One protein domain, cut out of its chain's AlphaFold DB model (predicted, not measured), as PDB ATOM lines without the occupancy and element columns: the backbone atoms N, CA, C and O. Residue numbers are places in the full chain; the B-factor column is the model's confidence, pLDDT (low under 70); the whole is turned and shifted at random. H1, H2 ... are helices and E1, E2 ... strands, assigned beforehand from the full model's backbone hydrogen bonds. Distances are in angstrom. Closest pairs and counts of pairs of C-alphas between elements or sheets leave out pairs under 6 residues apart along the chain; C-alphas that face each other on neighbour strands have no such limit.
ATOM      1  N   SER A 103     166.114 211.554 200.486       96.31
ATOM      2  CA  SER A 103     165.765 210.698 199.352       96.31
ATOM      3  C   SER A 103     165.019 211.511 198.306       96.31
ATOM      4  O   SER A 103     164.367 212.500 198.644       96.31
ATOM      5  N   ASP A 104     165.146 211.105 197.051       95.38
ATOM      6  CA  ASP A 104     164.359 211.653 195.958       95.38
ATOM      7  C   ASP A 104     162.914 211.114 195.997       95.38
ATOM      8  O   ASP A 104     162.567 210.234 196.794       95.38
ATOM      9  N   ASP A 105     162.062 211.628 195.117       95.12
ATOM     10  CA  ASP A 105     160.647 211.261 195.027       95.12
ATOM     11  C   ASP A 105     160.423 209.789 194.621       95.12
ATOM     12  O   ASP A 105     159.324 209.258 194.802       95.12
ATOM     13  N   ASN A 106     161.453 209.099 194.114       93.38
ATOM     14  CA  ASN A 106     161.417 207.664 193.815       93.38
ATOM     15  C   ASN A 106     161.840 206.795 195.014       93.38
ATOM     16  O   ASN A 106     161.822 205.564 194.921       93.38
ATOM     17  N   GLY A 107     162.205 207.411 196.142       93.94
ATOM     18  CA  GLY A 107     162.690 206.730 197.340       93.94
ATOM     19  C   GLY A 107     164.169 206.345 197.279       93.94
ATOM     20  O   GLY A 107     164.615 205.521 198.080       93.94
ATOM     21  N   GLU A 108     164.938 206.903 196.342       93.06
ATOM     22  CA  GLU A 108     166.377 206.670 196.240       93.06
ATOM     23  C   GLU A 108     167.156 207.673 197.085       93.06
ATOM     24  O   GLU A 108     166.897 208.872 197.051       93.06
ATOM     25  N   GLY A 109     168.155 207.191 197.826       95.44
ATOM     26  CA  GLY A 109     169.017 208.060 198.623       95.44
ATOM     27  C   GLY A 109     169.827 209.024 197.754       95.44
ATOM     28  O   GLY A 109     170.483 208.602 196.800       95.44
ATOM     29  N   ILE A 110     169.817 210.306 198.118       97.06
ATOM     30  CA  ILE A 110     170.552 211.361 197.414       97.06
ATOM     31  C   ILE A 110     172.002 211.366 197.894       97.06
ATOM     32  O   ILE A 110     172.260 211.389 199.098       97.06
ATOM     33  N   TYR A 111     172.953 211.388 196.965       97.06
ATOM     34  CA  TYR A 111     174.376 211.563 197.249       97.06
ATOM     35  C   TYR A 111     174.828 212.990 196.945       97.06
ATOM     36  O   TYR A 111     174.324 213.641 196.030       97.06
ATOM     37  N   THR A 112     175.859 213.468 197.644       96.75
ATOM     38  CA  THR A 112     176.576 214.656 197.165       96.75
ATOM     39  C   THR A 112     177.151 214.394 195.766       96.75
ATOM     40  O   THR A 112     177.627 213.301 195.446       96.75
ATOM     41  N   GLY A 113     177.057 215.395 194.897       96.94
ATOM     42  CA  GLY A 113     177.348 215.301 193.471       96.94
ATOM     43  C   GLY A 113     176.181 214.811 192.607       96.94
ATOM     44  O   GLY A 113     176.328 214.811 191.386       96.94
ATOM     45  N   ASP A 114     175.038 214.419 193.181       98.00
ATOM     46  CA  ASP A 114     173.832 214.136 192.391       98.00
ATOM     47  C   ASP A 114     173.228 215.426 191.834       98.00
ATOM     48  O   ASP A 114     173.230 216.464 192.496       98.00
ATOM     49  N   VAL A 115     172.703 215.344 190.612       98.00
ATOM     50  CA  VAL A 115     171.940 216.408 189.958       98.00
ATOM     51  C   VAL A 115     170.459 216.114 190.138       98.00
ATOM     52  O   VAL A 115     169.968 215.052 189.741       98.00
ATOM     53  N   ILE A 116     169.757 217.071 190.731       98.12
ATOM     54  CA  ILE A 116     168.349 216.980 191.090       98.12
ATOM     55  C   ILE A 116     167.552 217.927 190.202       98.12
ATOM     56  O   ILE A 116     167.866 219.111 190.094       98.12
ATOM     57  N   LYS A 117     166.509 217.384 189.582       97.69
ATOM     58  CA  LYS A 117     165.434 218.140 188.951       97.69
ATOM     59  C   LYS A 117     164.454 218.576 190.038       97.69
ATOM     60  O   LYS A 117     163.933 217.726 190.761       97.69
ATOM     61  N   LEU A 118     164.217 219.878 190.128       97.19
ATOM     62  CA  LEU A 118     163.264 220.500 191.038       97.19
ATOM     63  C   LEU A 118     162.005 220.899 190.280       97.19
ATOM     64  O   LEU A 118     162.070 221.631 189.290       97.19
ATOM     65  N   GLU A 119     160.855 220.449 190.768       97.19
ATOM     66  CA  GLU A 119     159.556 220.801 190.203       97.19
ATOM     67  C   GLU A 119     158.603 221.274 191.292       97.19
ATOM     68  O   GLU A 119     158.449 220.642 192.334       97.19
ATOM     69  N   LYS A 120     157.917 222.384 191.038       95.38
ATOM     70  CA  LYS A 120     156.851 222.878 191.900       95.38
ATOM     71  C   LYS A 120     155.756 223.477 191.042       95.38
ATOM     72  O   LYS A 120     156.002 224.012 189.963       95.38
ATOM     73  N   LYS A 121     154.518 223.327 191.503       91.62
ATOM     74  CA  LYS A 121     153.351 223.794 190.762       91.62
ATOM     75  C   LYS A 121     153.477 225.296 190.471       91.62
ATOM     76  O   LYS A 121     153.730 226.071 191.386       91.62
ATOM     77  N   ASP A 122     153.239 225.668 189.215       91.75
ATOM     78  CA  ASP A 122     153.261 227.049 188.715       91.75
ATOM     79  C   ASP A 122     154.645 227.739 188.774       91.75
ATOM     80  O   ASP A 122     154.739 228.952 188.587       91.75
ATOM     81  N   GLU A 123     155.726 226.972 188.967       93.50
ATOM     82  CA  GLU A 123     157.109 227.454 188.940       93.50
ATOM     83  C   GLU A 123     157.924 226.768 187.824       93.50
ATOM     84  O   GLU A 123     157.607 225.639 187.431       93.50
ATOM     85  N   PRO A 124     158.966 227.425 187.278       93.00
ATOM     86  CA  PRO A 124     159.874 226.799 186.322       93.00
ATOM     87  C   PRO A 124     160.588 225.579 186.915       93.00
ATOM     88  O   PRO A 124     160.952 225.563 188.088       93.00
ATOM     89  N   THR A 125     160.824 224.568 186.080       95.19
ATOM     90  CA  THR A 125     161.691 223.442 186.438       95.19
ATOM     91  C   THR A 125     163.142 223.901 186.484       95.19
ATOM     92  O   THR A 125     163.644 224.442 185.499       95.19
ATOM     93  N   GLU A 126     163.825 223.599 187.581       94.50
ATOM     94  CA  GLU A 126     165.241 223.915 187.780       94.50
ATOM     95  C   GLU A 126     166.067 222.638 187.971       94.50
ATOM     96  O   GLU A 126     165.535 221.584 188.327       94.50
ATOM     97  N   TYR A 127     167.376 222.724 187.729       97.06
ATOM     98  CA  TYR A 127     168.305 221.604 187.890       97.06
ATOM     99  C   TYR A 127     169.526 222.054 188.678       97.06
ATOM    100  O   TYR A 127     170.264 222.927 188.225       97.06
ATOM    101  N   PHE A 128     169.778 221.416 189.818       97.50
ATOM    102  CA  PHE A 128     170.921 221.752 190.661       97.50
ATOM    103  C   PHE A 128     171.643 220.510 191.165       97.50
ATOM    104  O   PHE A 128     171.041 219.480 191.465       97.50
ATOM    105  N   ALA A 129     172.961 220.625 191.276       97.94
ATOM    106  CA  ALA A 129     173.815 219.628 191.887       97.94
ATOM    107  C   ALA A 129     173.885 219.818 193.409       97.94
ATOM    108  O   ALA A 129     174.012 220.944 193.905       97.94
ATOM    109  N   VAL A 130     173.837 218.711 194.145       97.69
ATOM    110  CA  VAL A 130     173.852 218.681 195.613       97.69
ATOM    111  C   VAL A 130     175.280 218.674 196.134       97.69
ATOM    112  O   VAL A 130     176.073 217.805 195.784       97.69
ATOM    113  N   GLY A 131     175.606 219.600 197.025       95.94
ATOM    114  CA  GLY A 131     176.857 219.626 197.773       95.94
ATOM    115  C   GLY A 131     176.636 219.462 199.274       95.94
ATOM    116  O   GLY A 131     175.513 219.315 199.754       95.94
ATOM    117  N   ALA A 132     177.734 219.509 200.022       92.88
ATOM    118  CA  ALA A 132     177.715 219.600 201.479       92.88
ATOM    119  C   ALA A 132     178.400 220.897 201.906       92.88
ATOM    120  O   ALA A 132     179.628 221.007 201.851       92.88
ATOM    121  N   TRP A 133     177.623 221.889 202.334       85.38
ATOM    122  CA  TRP A 133     178.174 223.140 202.841       85.38
ATOM    123  C   TRP A 133     178.448 223.013 204.337       85.38
ATOM    124  O   TRP A 133     177.528 222.878 205.136       85.38
ATOM    125  N   SER A 134     179.722 223.059 204.728       79.31
ATOM    126  CA  SER A 134     180.166 222.890 206.117       79.31
ATOM    127  C   SER A 134     181.143 224.007 206.460       79.31
ATOM    128  O   SER A 134     182.157 224.158 205.782       79.31
ATOM    129  N   ARG A 135     180.852 224.791 207.504       65.94
ATOM    130  CA  ARG A 135     181.786 225.817 208.022       65.94
ATOM    131  C   ARG A 135     182.664 225.288 209.154       65.94
ATOM    132  O   ARG A 135     183.761 225.789 209.362       65.94
ATOM    133  N   GLU A 136     182.175 224.274 209.854       69.12
ATOM    134  CA  GLU A 136     182.863 223.552 210.923       69.12
ATOM    135  C   GLU A 136     182.586 222.052 210.752       69.12
ATOM    136  O   GLU A 136     181.638 221.670 210.058       69.12
ATOM    137  N   GLU A 137     183.394 221.196 211.376       67.00
ATOM    138  CA  GLU A 137     183.173 219.746 211.369       67.00
ATOM    139  C   GLU A 137     181.785 219.385 211.907       67.00
ATOM    140  O   GLU A 137     181.382 219.817 212.990       67.00
ATOM    141  N   GLY A 138     181.040 218.589 211.137       67.50
ATOM    142  CA  GLY A 138     179.713 218.105 211.519       67.50
ATOM    143  C   GLY A 138     178.621 219.176 211.644       67.50
ATOM    144  O   GLY A 138     177.494 218.835 212.000       67.50
ATOM    145  N   LYS A 139     178.921 220.449 211.342       77.19
ATOM    146  CA  LYS A 139     177.951 221.550 211.306       77.19
ATOM    147  C   LYS A 139     177.875 222.129 209.901       77.19
ATOM    148  O   LYS A 139     178.746 222.883 209.453       77.19
ATOM    149  N   GLY A 140     176.797 221.780 209.225       85.06
ATOM    150  CA  GLY A 140     176.547 222.167 207.853       85.06
ATOM    151  C   GLY A 140     175.198 221.665 207.386       85.06
ATOM    152  O   GLY A 140     174.432 221.112 208.175       85.06
ATOM    153  N   GLU A 141     174.956 221.784 206.094       91.12
ATOM    154  CA  GLU A 141     173.729 221.349 205.438       91.12
ATOM    155  C   GLU A 141     174.038 220.719 204.079       91.12
ATOM    156  O   GLU A 141     175.006 221.092 203.402       91.12
ATOM    157  N   TYR A 142     173.213 219.753 203.686       95.38
ATOM    158  CA  TYR A 142     173.160 219.295 202.305       95.38
ATOM    159  C   TYR A 142     172.307 220.276 201.508       95.38
ATOM    160  O   TYR A 142     171.159 220.557 201.866       95.38
ATOM    161  N   CYS A 143     172.888 220.848 200.460       95.62
ATOM    162  CA  CYS A 143     172.295 221.983 199.766       95.62
ATOM    163  C   CYS A 143     172.762 222.101 198.322       95.62
ATOM    164  O   CYS A 143     173.797 221.565 197.919       95.62
ATOM    165  N   PHE A 144     172.015 222.881 197.552       96.62
ATOM    166  CA  PHE A 144     172.485 223.439 196.298       96.62
ATOM    167  C   PHE A 144     173.419 224.607 196.619       96.62
ATOM    168  O   PHE A 144     172.988 225.635 197.143       96.62
ATOM    169  N   ILE A 145     174.719 224.434 196.362       93.19
ATOM    170  CA  ILE A 145     175.723 225.487 196.575       93.19
ATOM    171  C   ILE A 145     175.655 226.445 195.384       93.19
ATOM    172  O   ILE A 145     175.941 226.032 194.258       93.19
ATOM    173  N   LEU A 146     175.274 227.698 195.633       90.38
ATOM    174  CA  LEU A 146     175.167 228.775 194.643       90.38
ATOM    175  C   LEU A 146     176.253 229.838 194.919       90.38
ATOM    176  O   LEU A 146     176.991 229.741 195.898       90.38
ATOM    177  N   ASP A 147     176.380 230.858 194.063       80.44
ATOM    178  CA  ASP A 147     177.486 231.839 194.145       80.44
ATOM    179  C   ASP A 147     177.514 232.635 195.461       80.44
ATOM    180  O   ASP A 147     178.545 232.775 196.112       80.44
ATOM    181  N   ASN A 148     176.358 233.146 195.882       81.81
ATOM    182  CA  ASN A 148     176.214 233.998 197.064       81.81
ATOM    183  C   ASN A 148     175.170 233.477 198.060       81.81
ATOM    184  O   ASN A 148     174.825 234.168 199.020       81.81
ATOM    185  N   HIS A 149     174.650 232.280 197.819       86.50
ATOM    186  CA  HIS A 149     173.606 231.666 198.616       86.50
ATOM    187  C   HIS A 149     173.781 230.150 198.609       86.50
ATOM    188  O   HIS A 149     174.536 229.590 197.817       86.50
ATOM    189  N   ASN A 150     173.079 229.480 199.501       89.81
ATOM    190  CA  ASN A 150     172.862 228.055 199.397       89.81
ATOM    191  C   ASN A 150     171.367 227.820 199.581       89.81
ATOM    192  O   ASN A 150     170.684 228.656 200.169       89.81
ATOM    193  N   TRP A 151     170.865 226.726 199.033       93.56
ATOM    194  CA  TRP A 151     169.477 226.349 199.231       93.56
ATOM    195  C   TRP A 151     169.426 224.919 199.734       93.56
ATOM    196  O   TRP A 151     169.851 223.994 199.036       93.56
ATOM    197  N   SER A 152     169.011 224.748 200.986       94.69
ATOM    198  CA  SER A 152     169.065 223.445 201.644       94.69
ATOM    199  C   SER A 152     168.021 222.482 201.077       94.69
ATOM    200  O   SER A 152     166.926 222.878 200.663       94.69
ATOM    201  N   LEU A 153     168.345 221.186 201.087       95.56
ATOM    202  CA  LEU A 153     167.381 220.149 200.701       95.56
ATOM    203  C   LEU A 153     166.171 220.124 201.649       95.56
ATOM    204  O   LEU A 153     165.044 219.885 201.216       95.56
ATOM    205  N   GLU A 154     166.386 220.442 202.928       94.69
ATOM    206  CA  GLU A 154     165.325 220.569 203.929       94.69
ATOM    207  C   GLU A 154     164.335 221.692 203.575       94.69
ATOM    208  O   GLU A 154     163.121 221.484 203.610       94.69
ATOM    209  N   GLU A 155     164.819 222.867 203.162       94.25
ATOM    210  CA  GLU A 155     163.951 223.961 202.713       94.25
ATOM    211  C   GLU A 155     163.172 223.609 201.445       94.25
ATOM    212  O   GLU A 155     162.008 223.992 201.333       94.25
ATOM    213  N   CYS A 156     163.778 222.877 200.506       94.19
ATOM    214  CA  CYS A 156     163.090 222.422 199.294       94.19
ATOM    215  C   CYS A 156     161.891 221.532 199.644       94.19
ATOM    216  O   CYS A 156     160.783 221.759 199.149       94.19
ATOM    217  N   LEU A 157     162.081 220.585 200.569       92.12
ATOM    218  CA  LEU A 157     161.001 219.746 201.088       92.12
ATOM    219  C   LEU A 157     159.927 220.572 201.805       92.12
ATOM    220  O   LEU A 157     158.740 220.415 201.523       92.12
ATOM    221  N   HIS A 158     160.318 221.499 202.686       94.19
ATOM    222  CA  HIS A 158     159.372 222.380 203.385       94.19
ATOM    223  C   HIS A 158     158.554 223.264 202.435       94.19
ATOM    224  O   HIS A 158     157.407 223.605 202.731       94.19
ATOM    225  N   GLN A 159     159.124 223.628 201.287       94.38
ATOM    226  CA  GLN A 159     158.457 224.419 200.257       94.38
ATOM    227  C   GLN A 159     157.670 223.576 199.240       94.38
ATOM    228  O   GLN A 159     157.083 224.148 198.318       94.38
ATOM    229  N   ASN A 160     157.578 222.255 199.438       93.62
ATOM    230  CA  ASN A 160     156.888 221.299 198.568       93.62
ATOM    231  C   ASN A 160     157.455 221.239 197.137       93.62
ATOM    232  O   ASN A 160     156.688 221.156 196.175       93.62
ATOM    233  N   TYR A 161     158.780 221.299 196.987       96.44
ATOM    234  CA  TYR A 161     159.415 220.910 195.728       96.44
ATOM    235  C   TYR A 161     159.457 219.389 195.603       96.44
ATOM    236  O   TYR A 161     159.848 218.689 196.534       96.44
ATOM    237  N   HIS A 162     159.100 218.908 194.420       96.81
ATOM    238  CA  HIS A 162     159.375 217.557 193.959       96.81
ATOM    239  C   HIS A 162     160.840 217.459 193.556       96.81
ATOM    240  O   HIS A 162     161.323 218.281 192.770       96.81
ATOM    241  N   MET A 163     161.549 216.473 194.103       97.12
ATOM    242  CA  MET A 163     162.977 216.279 193.867       97.12
ATOM    243  C   MET A 163     163.189 214.951 193.158       97.12
ATOM    244  O   MET A 163     162.964 213.896 193.734       97.12
ATOM    245  N   THR A 164     163.648 214.980 191.909       96.50
ATOM    246  CA  THR A 164     163.962 213.757 191.154       96.50
ATOM    247  C   THR A 164     165.428 213.741 190.764       96.50
ATOM    248  O   THR A 164     165.918 214.691 190.148       96.50
ATOM    249  N   ARG A 165     166.143 212.659 191.081       95.50
ATOM    250  CA  ARG A 165     167.524 212.485 190.630       95.50
ATOM    251  C   ARG A 165     167.560 212.220 189.125       95.50
ATOM    252  O   ARG A 165     166.847 211.356 188.626       95.50
ATOM    253  N   VAL A 166     168.402 212.958 188.397       95.38
ATOM    254  CA  VAL A 166     168.509 212.850 186.925       95.38
ATOM    255  C   VAL A 166     169.923 212.567 186.419       95.38
ATOM    256  O   VAL A 166     170.138 212.490 185.211       95.38
ATOM    257  N   GLY A 167     170.896 212.448 187.320       95.62
ATOM    258  CA  GLY A 167     172.290 212.231 186.960       95.62
ATOM    259  C   GLY A 167     173.250 212.687 188.048       95.62
ATOM    260  O   GLY A 167     172.859 212.878 189.200       95.62
ATOM    261  N   THR A 168     174.513 212.893 187.678       97.06
ATOM    262  CA  THR A 168     175.564 213.348 188.600       97.06
ATOM    263  C   THR A 168     176.531 214.328 187.930       97.06
ATOM    264  O   THR A 168     176.588 214.426 186.707       97.06
ATOM    265  N   VAL A 169     177.350 215.023 188.717       96.56
ATOM    266  CA  VAL A 169     178.407 215.929 188.221       96.56
ATOM    267  C   VAL A 169     179.686 215.211 187.758       96.56
ATOM    268  O   VAL A 169     180.698 215.856 187.484       96.56
ATOM    269  N   PHE A 170     179.675 213.879 187.681       94.94
ATOM    270  CA  PHE A 170     180.838 213.058 187.318       94.94
ATOM    271  C   PHE A 170     180.894 212.762 185.811       94.94
ATOM    272  O   PHE A 170     181.070 211.615 185.392       94.94
ATOM    273  N   PHE A 171     180.717 213.801 184.997       94.56
ATOM    274  CA  PHE A 171     180.951 213.786 183.551       94.56
ATOM    275  C   PHE A 171     182.305 214.419 183.214       94.56
ATOM    276  O   PHE A 171     182.876 215.144 184.031       94.56
ATOM    277  N   GLN A 172     182.803 214.145 182.005       93.62
ATOM    278  CA  GLN A 172     184.106 214.613 181.516       93.62
ATOM    279  C   GLN A 172     185.258 214.336 182.500       93.62
ATOM    280  O   GLN A 172     186.179 215.136 182.646       93.62
ATOM    281  N   LEU A 173     185.218 213.192 183.184       91.81
ATOM    282  CA  LEU A 173     186.240 212.811 184.155       91.81
ATOM    283  C   LEU A 173     187.598 212.576 183.496       91.81
ATOM    284  O   LEU A 173     187.684 211.980 182.421       91.81
ATOM    285  N   ASP A 174     188.655 212.939 184.215       85.25
ATOM    286  CA  ASP A 174     190.012 212.475 183.948       85.25
ATOM    287  C   ASP A 174     190.442 211.454 185.020       85.25
ATOM    288  O   ASP A 174     189.998 211.484 186.167       85.25
ATOM    289  N   VAL A 175     191.305 210.508 184.657       71.62
ATOM    290  CA  VAL A 175     191.837 209.506 185.604       71.62
ATOM    291  C   VAL A 175     192.788 210.157 186.619       71.62
ATOM    292  O   VAL A 175     192.993 209.643 187.716       71.62
ATOM    293  N   SER A 176     193.356 211.305 186.257       74.25
ATOM    294  CA  SER A 176     194.177 212.163 187.106       74.25
ATOM    295  C   SER A 176     193.380 213.268 187.799       74.25
ATOM    296  O   SER A 176     193.974 214.178 188.366       74.25
ATOM    297  N   ASP A 177     192.048 213.222 187.747       71.12
ATOM    298  CA  ASP A 177     191.212 214.272 188.305       71.12
ATOM    299  C   ASP A 177     191.230 214.255 189.844       71.12
ATOM    300  O   ASP A 177     190.946 213.239 190.478       71.12
ATOM    301  N   PHE A 178     191.561 215.401 190.442       67.81
ATOM    302  CA  PHE A 178     191.568 215.631 191.893       67.81
ATOM    303  C   PHE A 178     190.481 216.630 192.324       67.81
ATOM    304  O   PHE A 178     190.491 217.128 193.450       67.81
ATOM    305  N   VAL A 179     189.549 216.974 191.429       79.81
ATOM    306  CA  VAL A 179     188.505 217.959 191.714       79.81
ATOM    307  C   VAL A 179     187.492 217.370 192.698       79.81
ATOM    308  O   VAL A 179     186.774 216.414 192.388       79.81
ATOM    309  N   GLY A 180     187.417 217.985 193.882       86.94
ATOM    310  CA  GLY A 180     186.490 217.604 194.946       86.94
ATOM    311  C   GLY A 180     185.021 217.777 194.554       86.94
ATOM    312  O   GLY A 180     184.671 218.580 193.681       86.94
ATOM    313  N   VAL A 181     184.133 217.048 195.233       92.44
ATOM    314  CA  VAL A 181     182.707 216.966 194.869       92.44
ATOM    315  C   VAL A 181     182.047 218.343 194.877       92.44
ATOM    316  O   VAL A 181     181.406 218.722 193.900       92.44
ATOM    317  N   ASN A 182     182.271 219.140 195.925       92.31
ATOM    318  CA  ASN A 182     181.715 220.492 196.011       92.31
ATOM    319  C   ASN A 182     182.216 221.418 194.895       92.31
ATOM    320  O   ASN A 182     181.457 222.256 194.419       92.31
ATOM    321  N   GLN A 183     183.464 221.269 194.445       91.38
ATOM    322  CA  GLN A 183     183.984 222.085 193.349       91.38
ATOM    323  C   GLN A 183     183.277 221.745 192.029       91.38
ATOM    324  O   GLN A 183     182.922 222.654 191.278       91.38
ATOM    325  N   ARG A 184     182.988 220.460 191.777       93.75
ATOM    326  CA  ARG A 184     182.160 220.045 190.631       93.75
ATOM    327  C   ARG A 184     180.728 220.559 190.740       93.75
ATOM    328  O   ARG A 184     180.187 221.057 189.761       93.75
ATOM    329  N   VAL A 185     180.139 220.476 191.934       95.81
ATOM    330  CA  VAL A 185     178.795 220.994 192.230       95.81
ATOM    331  C   VAL A 185     178.707 222.489 191.939       95.81
ATOM    332  O   VAL A 185     177.809 222.915 191.221       95.81
ATOM    333  N   MET A 186     179.664 223.283 192.421       93.31
ATOM    334  CA  MET A 186     179.725 224.720 192.140       93.31
ATOM    335  C   MET A 186     179.912 225.006 190.648       93.31
ATOM    336  O   MET A 186     179.313 225.939 190.120       93.31
ATOM    337  N   GLY A 187     180.720 224.193 189.960       94.06
ATOM    338  CA  GLY A 187     180.882 224.274 188.510       94.06
ATOM    339  C   GLY A 187     179.590 223.969 187.750       94.06
ATOM    340  O   GLY A 187     179.320 224.615 186.740       94.06
ATOM    341  N   PHE A 188     178.779 223.023 188.228       96.38
ATOM    342  CA  PHE A 188     177.474 222.701 187.647       96.38
ATOM    343  C   PHE A 188     176.438 223.796 187.922       96.38
ATOM    344  O   PHE A 188     175.768 224.240 186.999       96.38
ATOM    345  N   ASN A 189     176.361 224.285 189.161       95.88
ATOM    346  CA  ASN A 189     175.416 225.318 189.604       95.88
ATOM    347  C   ASN A 189     175.821 226.747 189.177       95.88
ATOM    348  O   ASN A 189     175.332 227.733 189.736       95.88
ATOM    349  N   GLY A 190     176.756 226.885 188.236       90.31
ATOM    350  CA  GLY A 190     177.339 228.163 187.848       90.31
ATOM    351  C   GLY A 190     176.301 229.134 187.281       90.31
ATOM    352  O   GLY A 190     175.749 228.927 186.207       90.31
ATOM    353  N   TRP A 191     176.084 230.266 187.953       85.12
ATOM    354  CA  TRP A 191     175.093 231.267 187.524       85.12
ATOM    355  C   TRP A 191     175.433 231.986 186.210       85.12
ATOM    356  O   TRP A 191     174.573 232.639 185.624       85.12
ATOM    357  N   ARG A 192     176.698 231.917 185.773       87.81
ATOM    358  CA  ARG A 192     177.187 232.573 184.549       87.81
ATOM    359  C   ARG A 192     176.957 231.751 183.286       87.81
ATOM    360  O   ARG A 192     177.253 232.255 182.207       87.81
ATOM    361  N   ASP A 193     176.465 230.524 183.423       91.00
ATOM    362  CA  ASP A 193     176.185 229.669 182.280       91.00
ATOM    363  C   ASP A 193     175.073 230.265 181.416       91.00
ATOM    364  O   ASP A 193     174.013 230.683 181.896       91.00
ATOM    365  N   THR A 194     175.299 230.240 180.111       94.25
ATOM    366  CA  THR A 194     174.249 230.419 179.115       94.25
ATOM    367  C   THR A 194     173.243 229.269 179.178       94.25
ATOM    368  O   THR A 194     173.532 228.171 179.652       94.25
ATOM    369  N   GLU A 195     172.047 229.487 178.635       92.19
ATOM    370  CA  GLU A 195     171.018 228.440 178.562       92.19
ATOM    371  C   GLU A 195     171.478 227.196 177.785       92.19
ATOM    372  O   GLU A 195     171.062 226.081 178.099       92.19
ATOM    373  N   GLU A 196     172.359 227.365 176.797       94.12
ATOM    374  CA  GLU A 196     172.929 226.240 176.050       94.12
ATOM    375  C   GLU A 196     173.927 225.447 176.902       94.12
ATOM    376  O   GLU A 196     173.865 224.220 176.944       94.12
ATOM    377  N   GLU A 197     174.790 226.133 177.657       94.62
ATOM    378  CA  GLU A 197     175.726 225.486 178.583       94.62
ATOM    379  C   GLU A 197     174.986 224.719 179.684       94.62
ATOM    380  O   GLU A 197     175.350 223.578 179.979       94.62
ATOM    381  N   LYS A 198     173.901 225.281 180.235       94.38
ATOM    382  CA  LYS A 198     173.047 224.583 181.210       94.38
ATOM    383  C   LYS A 198     172.445 223.310 180.623       94.38
ATOM    384  O   LYS A 198     172.576 222.239 181.213       94.38
ATOM    385  N   LYS A 199     171.825 223.393 179.439       95.19
ATOM    386  CA  LYS A 199     171.257 222.218 178.749       95.19
ATOM    387  C   LYS A 199     172.314 221.158 178.481       95.19
ATOM    388  O   LYS A 199     172.057 219.974 178.690       95.19
ATOM    389  N   GLN A 200     173.504 221.577 178.063       96.12
ATOM    390  CA  GLN A 200     174.617 220.672 177.826       96.12
ATOM    391  C   GLN A 200     175.081 219.993 179.120       96.12
ATOM    392  O   GLN A 200     175.287 218.783 179.124       96.12
ATOM    393  N   LYS A 201     175.210 220.720 180.235       96.94
ATOM    394  CA  LYS A 201     175.561 220.132 181.538       96.94
ATOM    395  C   LYS A 201     174.507 219.134 182.015       96.94
ATOM    396  O   LYS A 201     174.870 218.044 182.447       96.94
ATOM    397  N   ILE A 202     173.221 219.463 181.877       96.88
ATOM    398  CA  ILE A 202     172.111 218.555 182.209       96.88
ATOM    399  C   ILE A 202     172.188 217.281 181.360       96.88
ATOM    400  O   ILE A 202     172.083 216.182 181.896       96.88
ATOM    401  N   LEU A 203     172.420 217.416 180.050       96.94
ATOM    402  CA  LEU A 203     172.617 216.286 179.141       96.94
ATOM    403  C   LEU A 203     173.784 215.398 179.594       96.94
ATOM    404  O   LEU A 203     173.634 214.183 179.695       96.94
ATOM    405  N   MET A 204     174.937 215.998 179.888       97.00
ATOM    406  CA  MET A 204     176.123 215.254 180.313       97.00
ATOM    407  C   MET A 204     175.908 214.540 181.649       97.00
ATOM    408  O   MET A 204     176.321 213.392 181.792       97.00
ATOM    409  N   ALA A 205     175.212 215.175 182.597       96.69
ATOM    410  CA  ALA A 205     174.955 214.617 183.921       96.69
ATOM    411  C   ALA A 205     174.187 213.288 183.889       96.69
ATOM    412  O   ALA A 205     174.455 212.415 184.721       96.69
ATOM    413  N   LYS A 206     173.288 213.101 182.914       95.38
ATOM    414  CA  LYS A 206     172.543 211.844 182.732       95.38
ATOM    415  C   LYS A 206     173.473 210.658 182.458       95.38
ATOM    416  O   LYS A 206     173.274 209.558 182.957       95.38
ATOM    417  N   PHE A 207     174.531 210.859 181.684       94.31
ATOM    418  CA  PHE A 207     175.397 209.762 181.252       94.31
ATOM    419  C   PHE A 207     176.655 209.718 182.105       94.31
ATOM    420  O   PHE A 207     177.744 210.000 181.615       94.31
ATOM    421  N   THR A 208     176.499 209.412 183.394       93.50
ATOM    422  CA  THR A 208     177.593 209.406 184.375       93.50
ATOM    423  C   THR A 208     177.689 208.088 185.155       93.50
ATOM    424  O   THR A 208     176.681 207.401 185.310       93.50
ATOM    425  N   PRO A 209     178.892 207.708 185.639       93.00
ATOM    426  CA  PRO A 209     180.156 208.426 185.487       93.00
ATOM    427  C   PRO A 209     180.732 208.248 184.077       93.00
ATOM    428  O   PRO A 209     180.626 207.173 183.489       93.00
ATOM    429  N   ASN A 210     181.329 209.300 183.515       92.81
ATOM    430  CA  ASN A 210     181.839 209.263 182.142       92.81
ATOM    431  C   ASN A 210     183.103 210.111 181.971       92.81
ATOM    432  O   ASN A 210     183.256 211.164 182.582       92.81
ATOM    433  N   PHE A 211     184.012 209.609 181.138       92.38
ATOM    434  CA  PHE A 211     185.351 210.139 180.877       92.38
ATOM    435  C   PHE A 211     185.465 210.806 179.501       92.38
ATOM    436  O   PHE A 211     186.513 211.351 179.156       92.38
ATOM    437  N   ASP A 212     184.411 210.735 178.688       93.12
ATOM    438  CA  ASP A 212     184.359 211.400 177.396       93.12
ATOM    439  C   ASP A 212     184.439 212.912 177.573       93.12
ATOM    440  O   ASP A 212     183.639 213.503 178.298       93.12
ATOM    441  N   GLN A 213     185.398 213.528 176.886       93.75
ATOM    442  CA  GLN A 213     185.671 214.959 176.985       93.75
ATOM    443  C   GLN A 213     184.827 215.772 176.001       93.75
ATOM    444  O   GLN A 213     184.546 216.942 176.238       93.75
ATOM    445  N   GLU A 214     184.393 215.174 174.893       95.38
ATOM    446  CA  GLU A 214     183.684 215.885 173.838       95.38
ATOM    447  C   GLU A 214     182.153 215.862 174.035       95.38
ATOM    448  O   GLU A 214     181.556 214.781 174.047       95.38
ATOM    449  N   PRO A 215     181.473 217.026 174.083       93.50
ATOM    450  CA  PRO A 215     180.027 217.102 174.332       93.50
ATOM    451  C   PRO A 215     179.152 216.337 173.328       93.50
ATOM    452  O   PRO A 215     178.107 215.796 173.690       93.50
TER     453      PRO A 215
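Overview. This is residues 103 to 215 of the 231 residues of an uncharacterized protein of Prevotella bryantii B14 (UniProt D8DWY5). A strongly twisted wall of five strands has helices H2 and H3 over one face, while short H1 stands beside the strands. E3, the longest strand, bends and passes from E2 to E4. The 113 printed residues hold, in order, E1 E2 E3 E4 E5 H1 E6 H2 H3; the sheet, E5 E4 E3 E2 E6, is antiparallel and the class is mixed. The whole is compact, radius of gyration of the C-alphas 13.9 A, spanning 38 by 37 by 29 A.

Along the chain. E1 is residues 109 to 111, from C-alpha 109 at (169.017, 208.060, 198.623). E2 is 114 to 119, 15.9 A; E3 126 to 136, 29.1 A; E4 139 to 145, 15.4 A; E5 150 to 152. H1 is 153 to 158, E6 162 to 168, 17.6 A, and H2 181 to 188. H3, 195 to 206, 17.2 A, ends at C-alpha 206 at (172.543, 211.844, 182.732).

Arrangement. E2, E3, E4 and E5 form a meander, each strand the antiparallel neighbour of the one before, in three hairpins. E3 bends by 52 degrees at residue 129. N 116 and O 128 are 2.8 A apart between E2 and E3, N 131 and O 143 2.8 A between E3 and E4, N 144 and O 151 2.9 A between E4 and E5, and N 117 and O 164 2.8 A between E2 and E6, each within hydrogen-bond range. E1 pairs with no named strand. H2 is on the sheet over E3, height 7.2 A; their closest C-alphas, Val 185 and Ala 129, are 5.2 A apart. H3 is on the same face, height 10.6 A, across the strands; its closest C-alpha to E6 is Lys 206, 4.3 A from that of Gly 167. H1 is at the sheet's level. In H1, H2 and H3 every O i to N i+4 pair is within hydrogen-bond range.

Size, cuts and confidence. The farthest C-alphas, Asp 122 and Ser 176, are 43.6 A apart. The printed part has no cut; the link E6 to H2 is long. Residues 135 to 138 and 178 are under pLDDT 70.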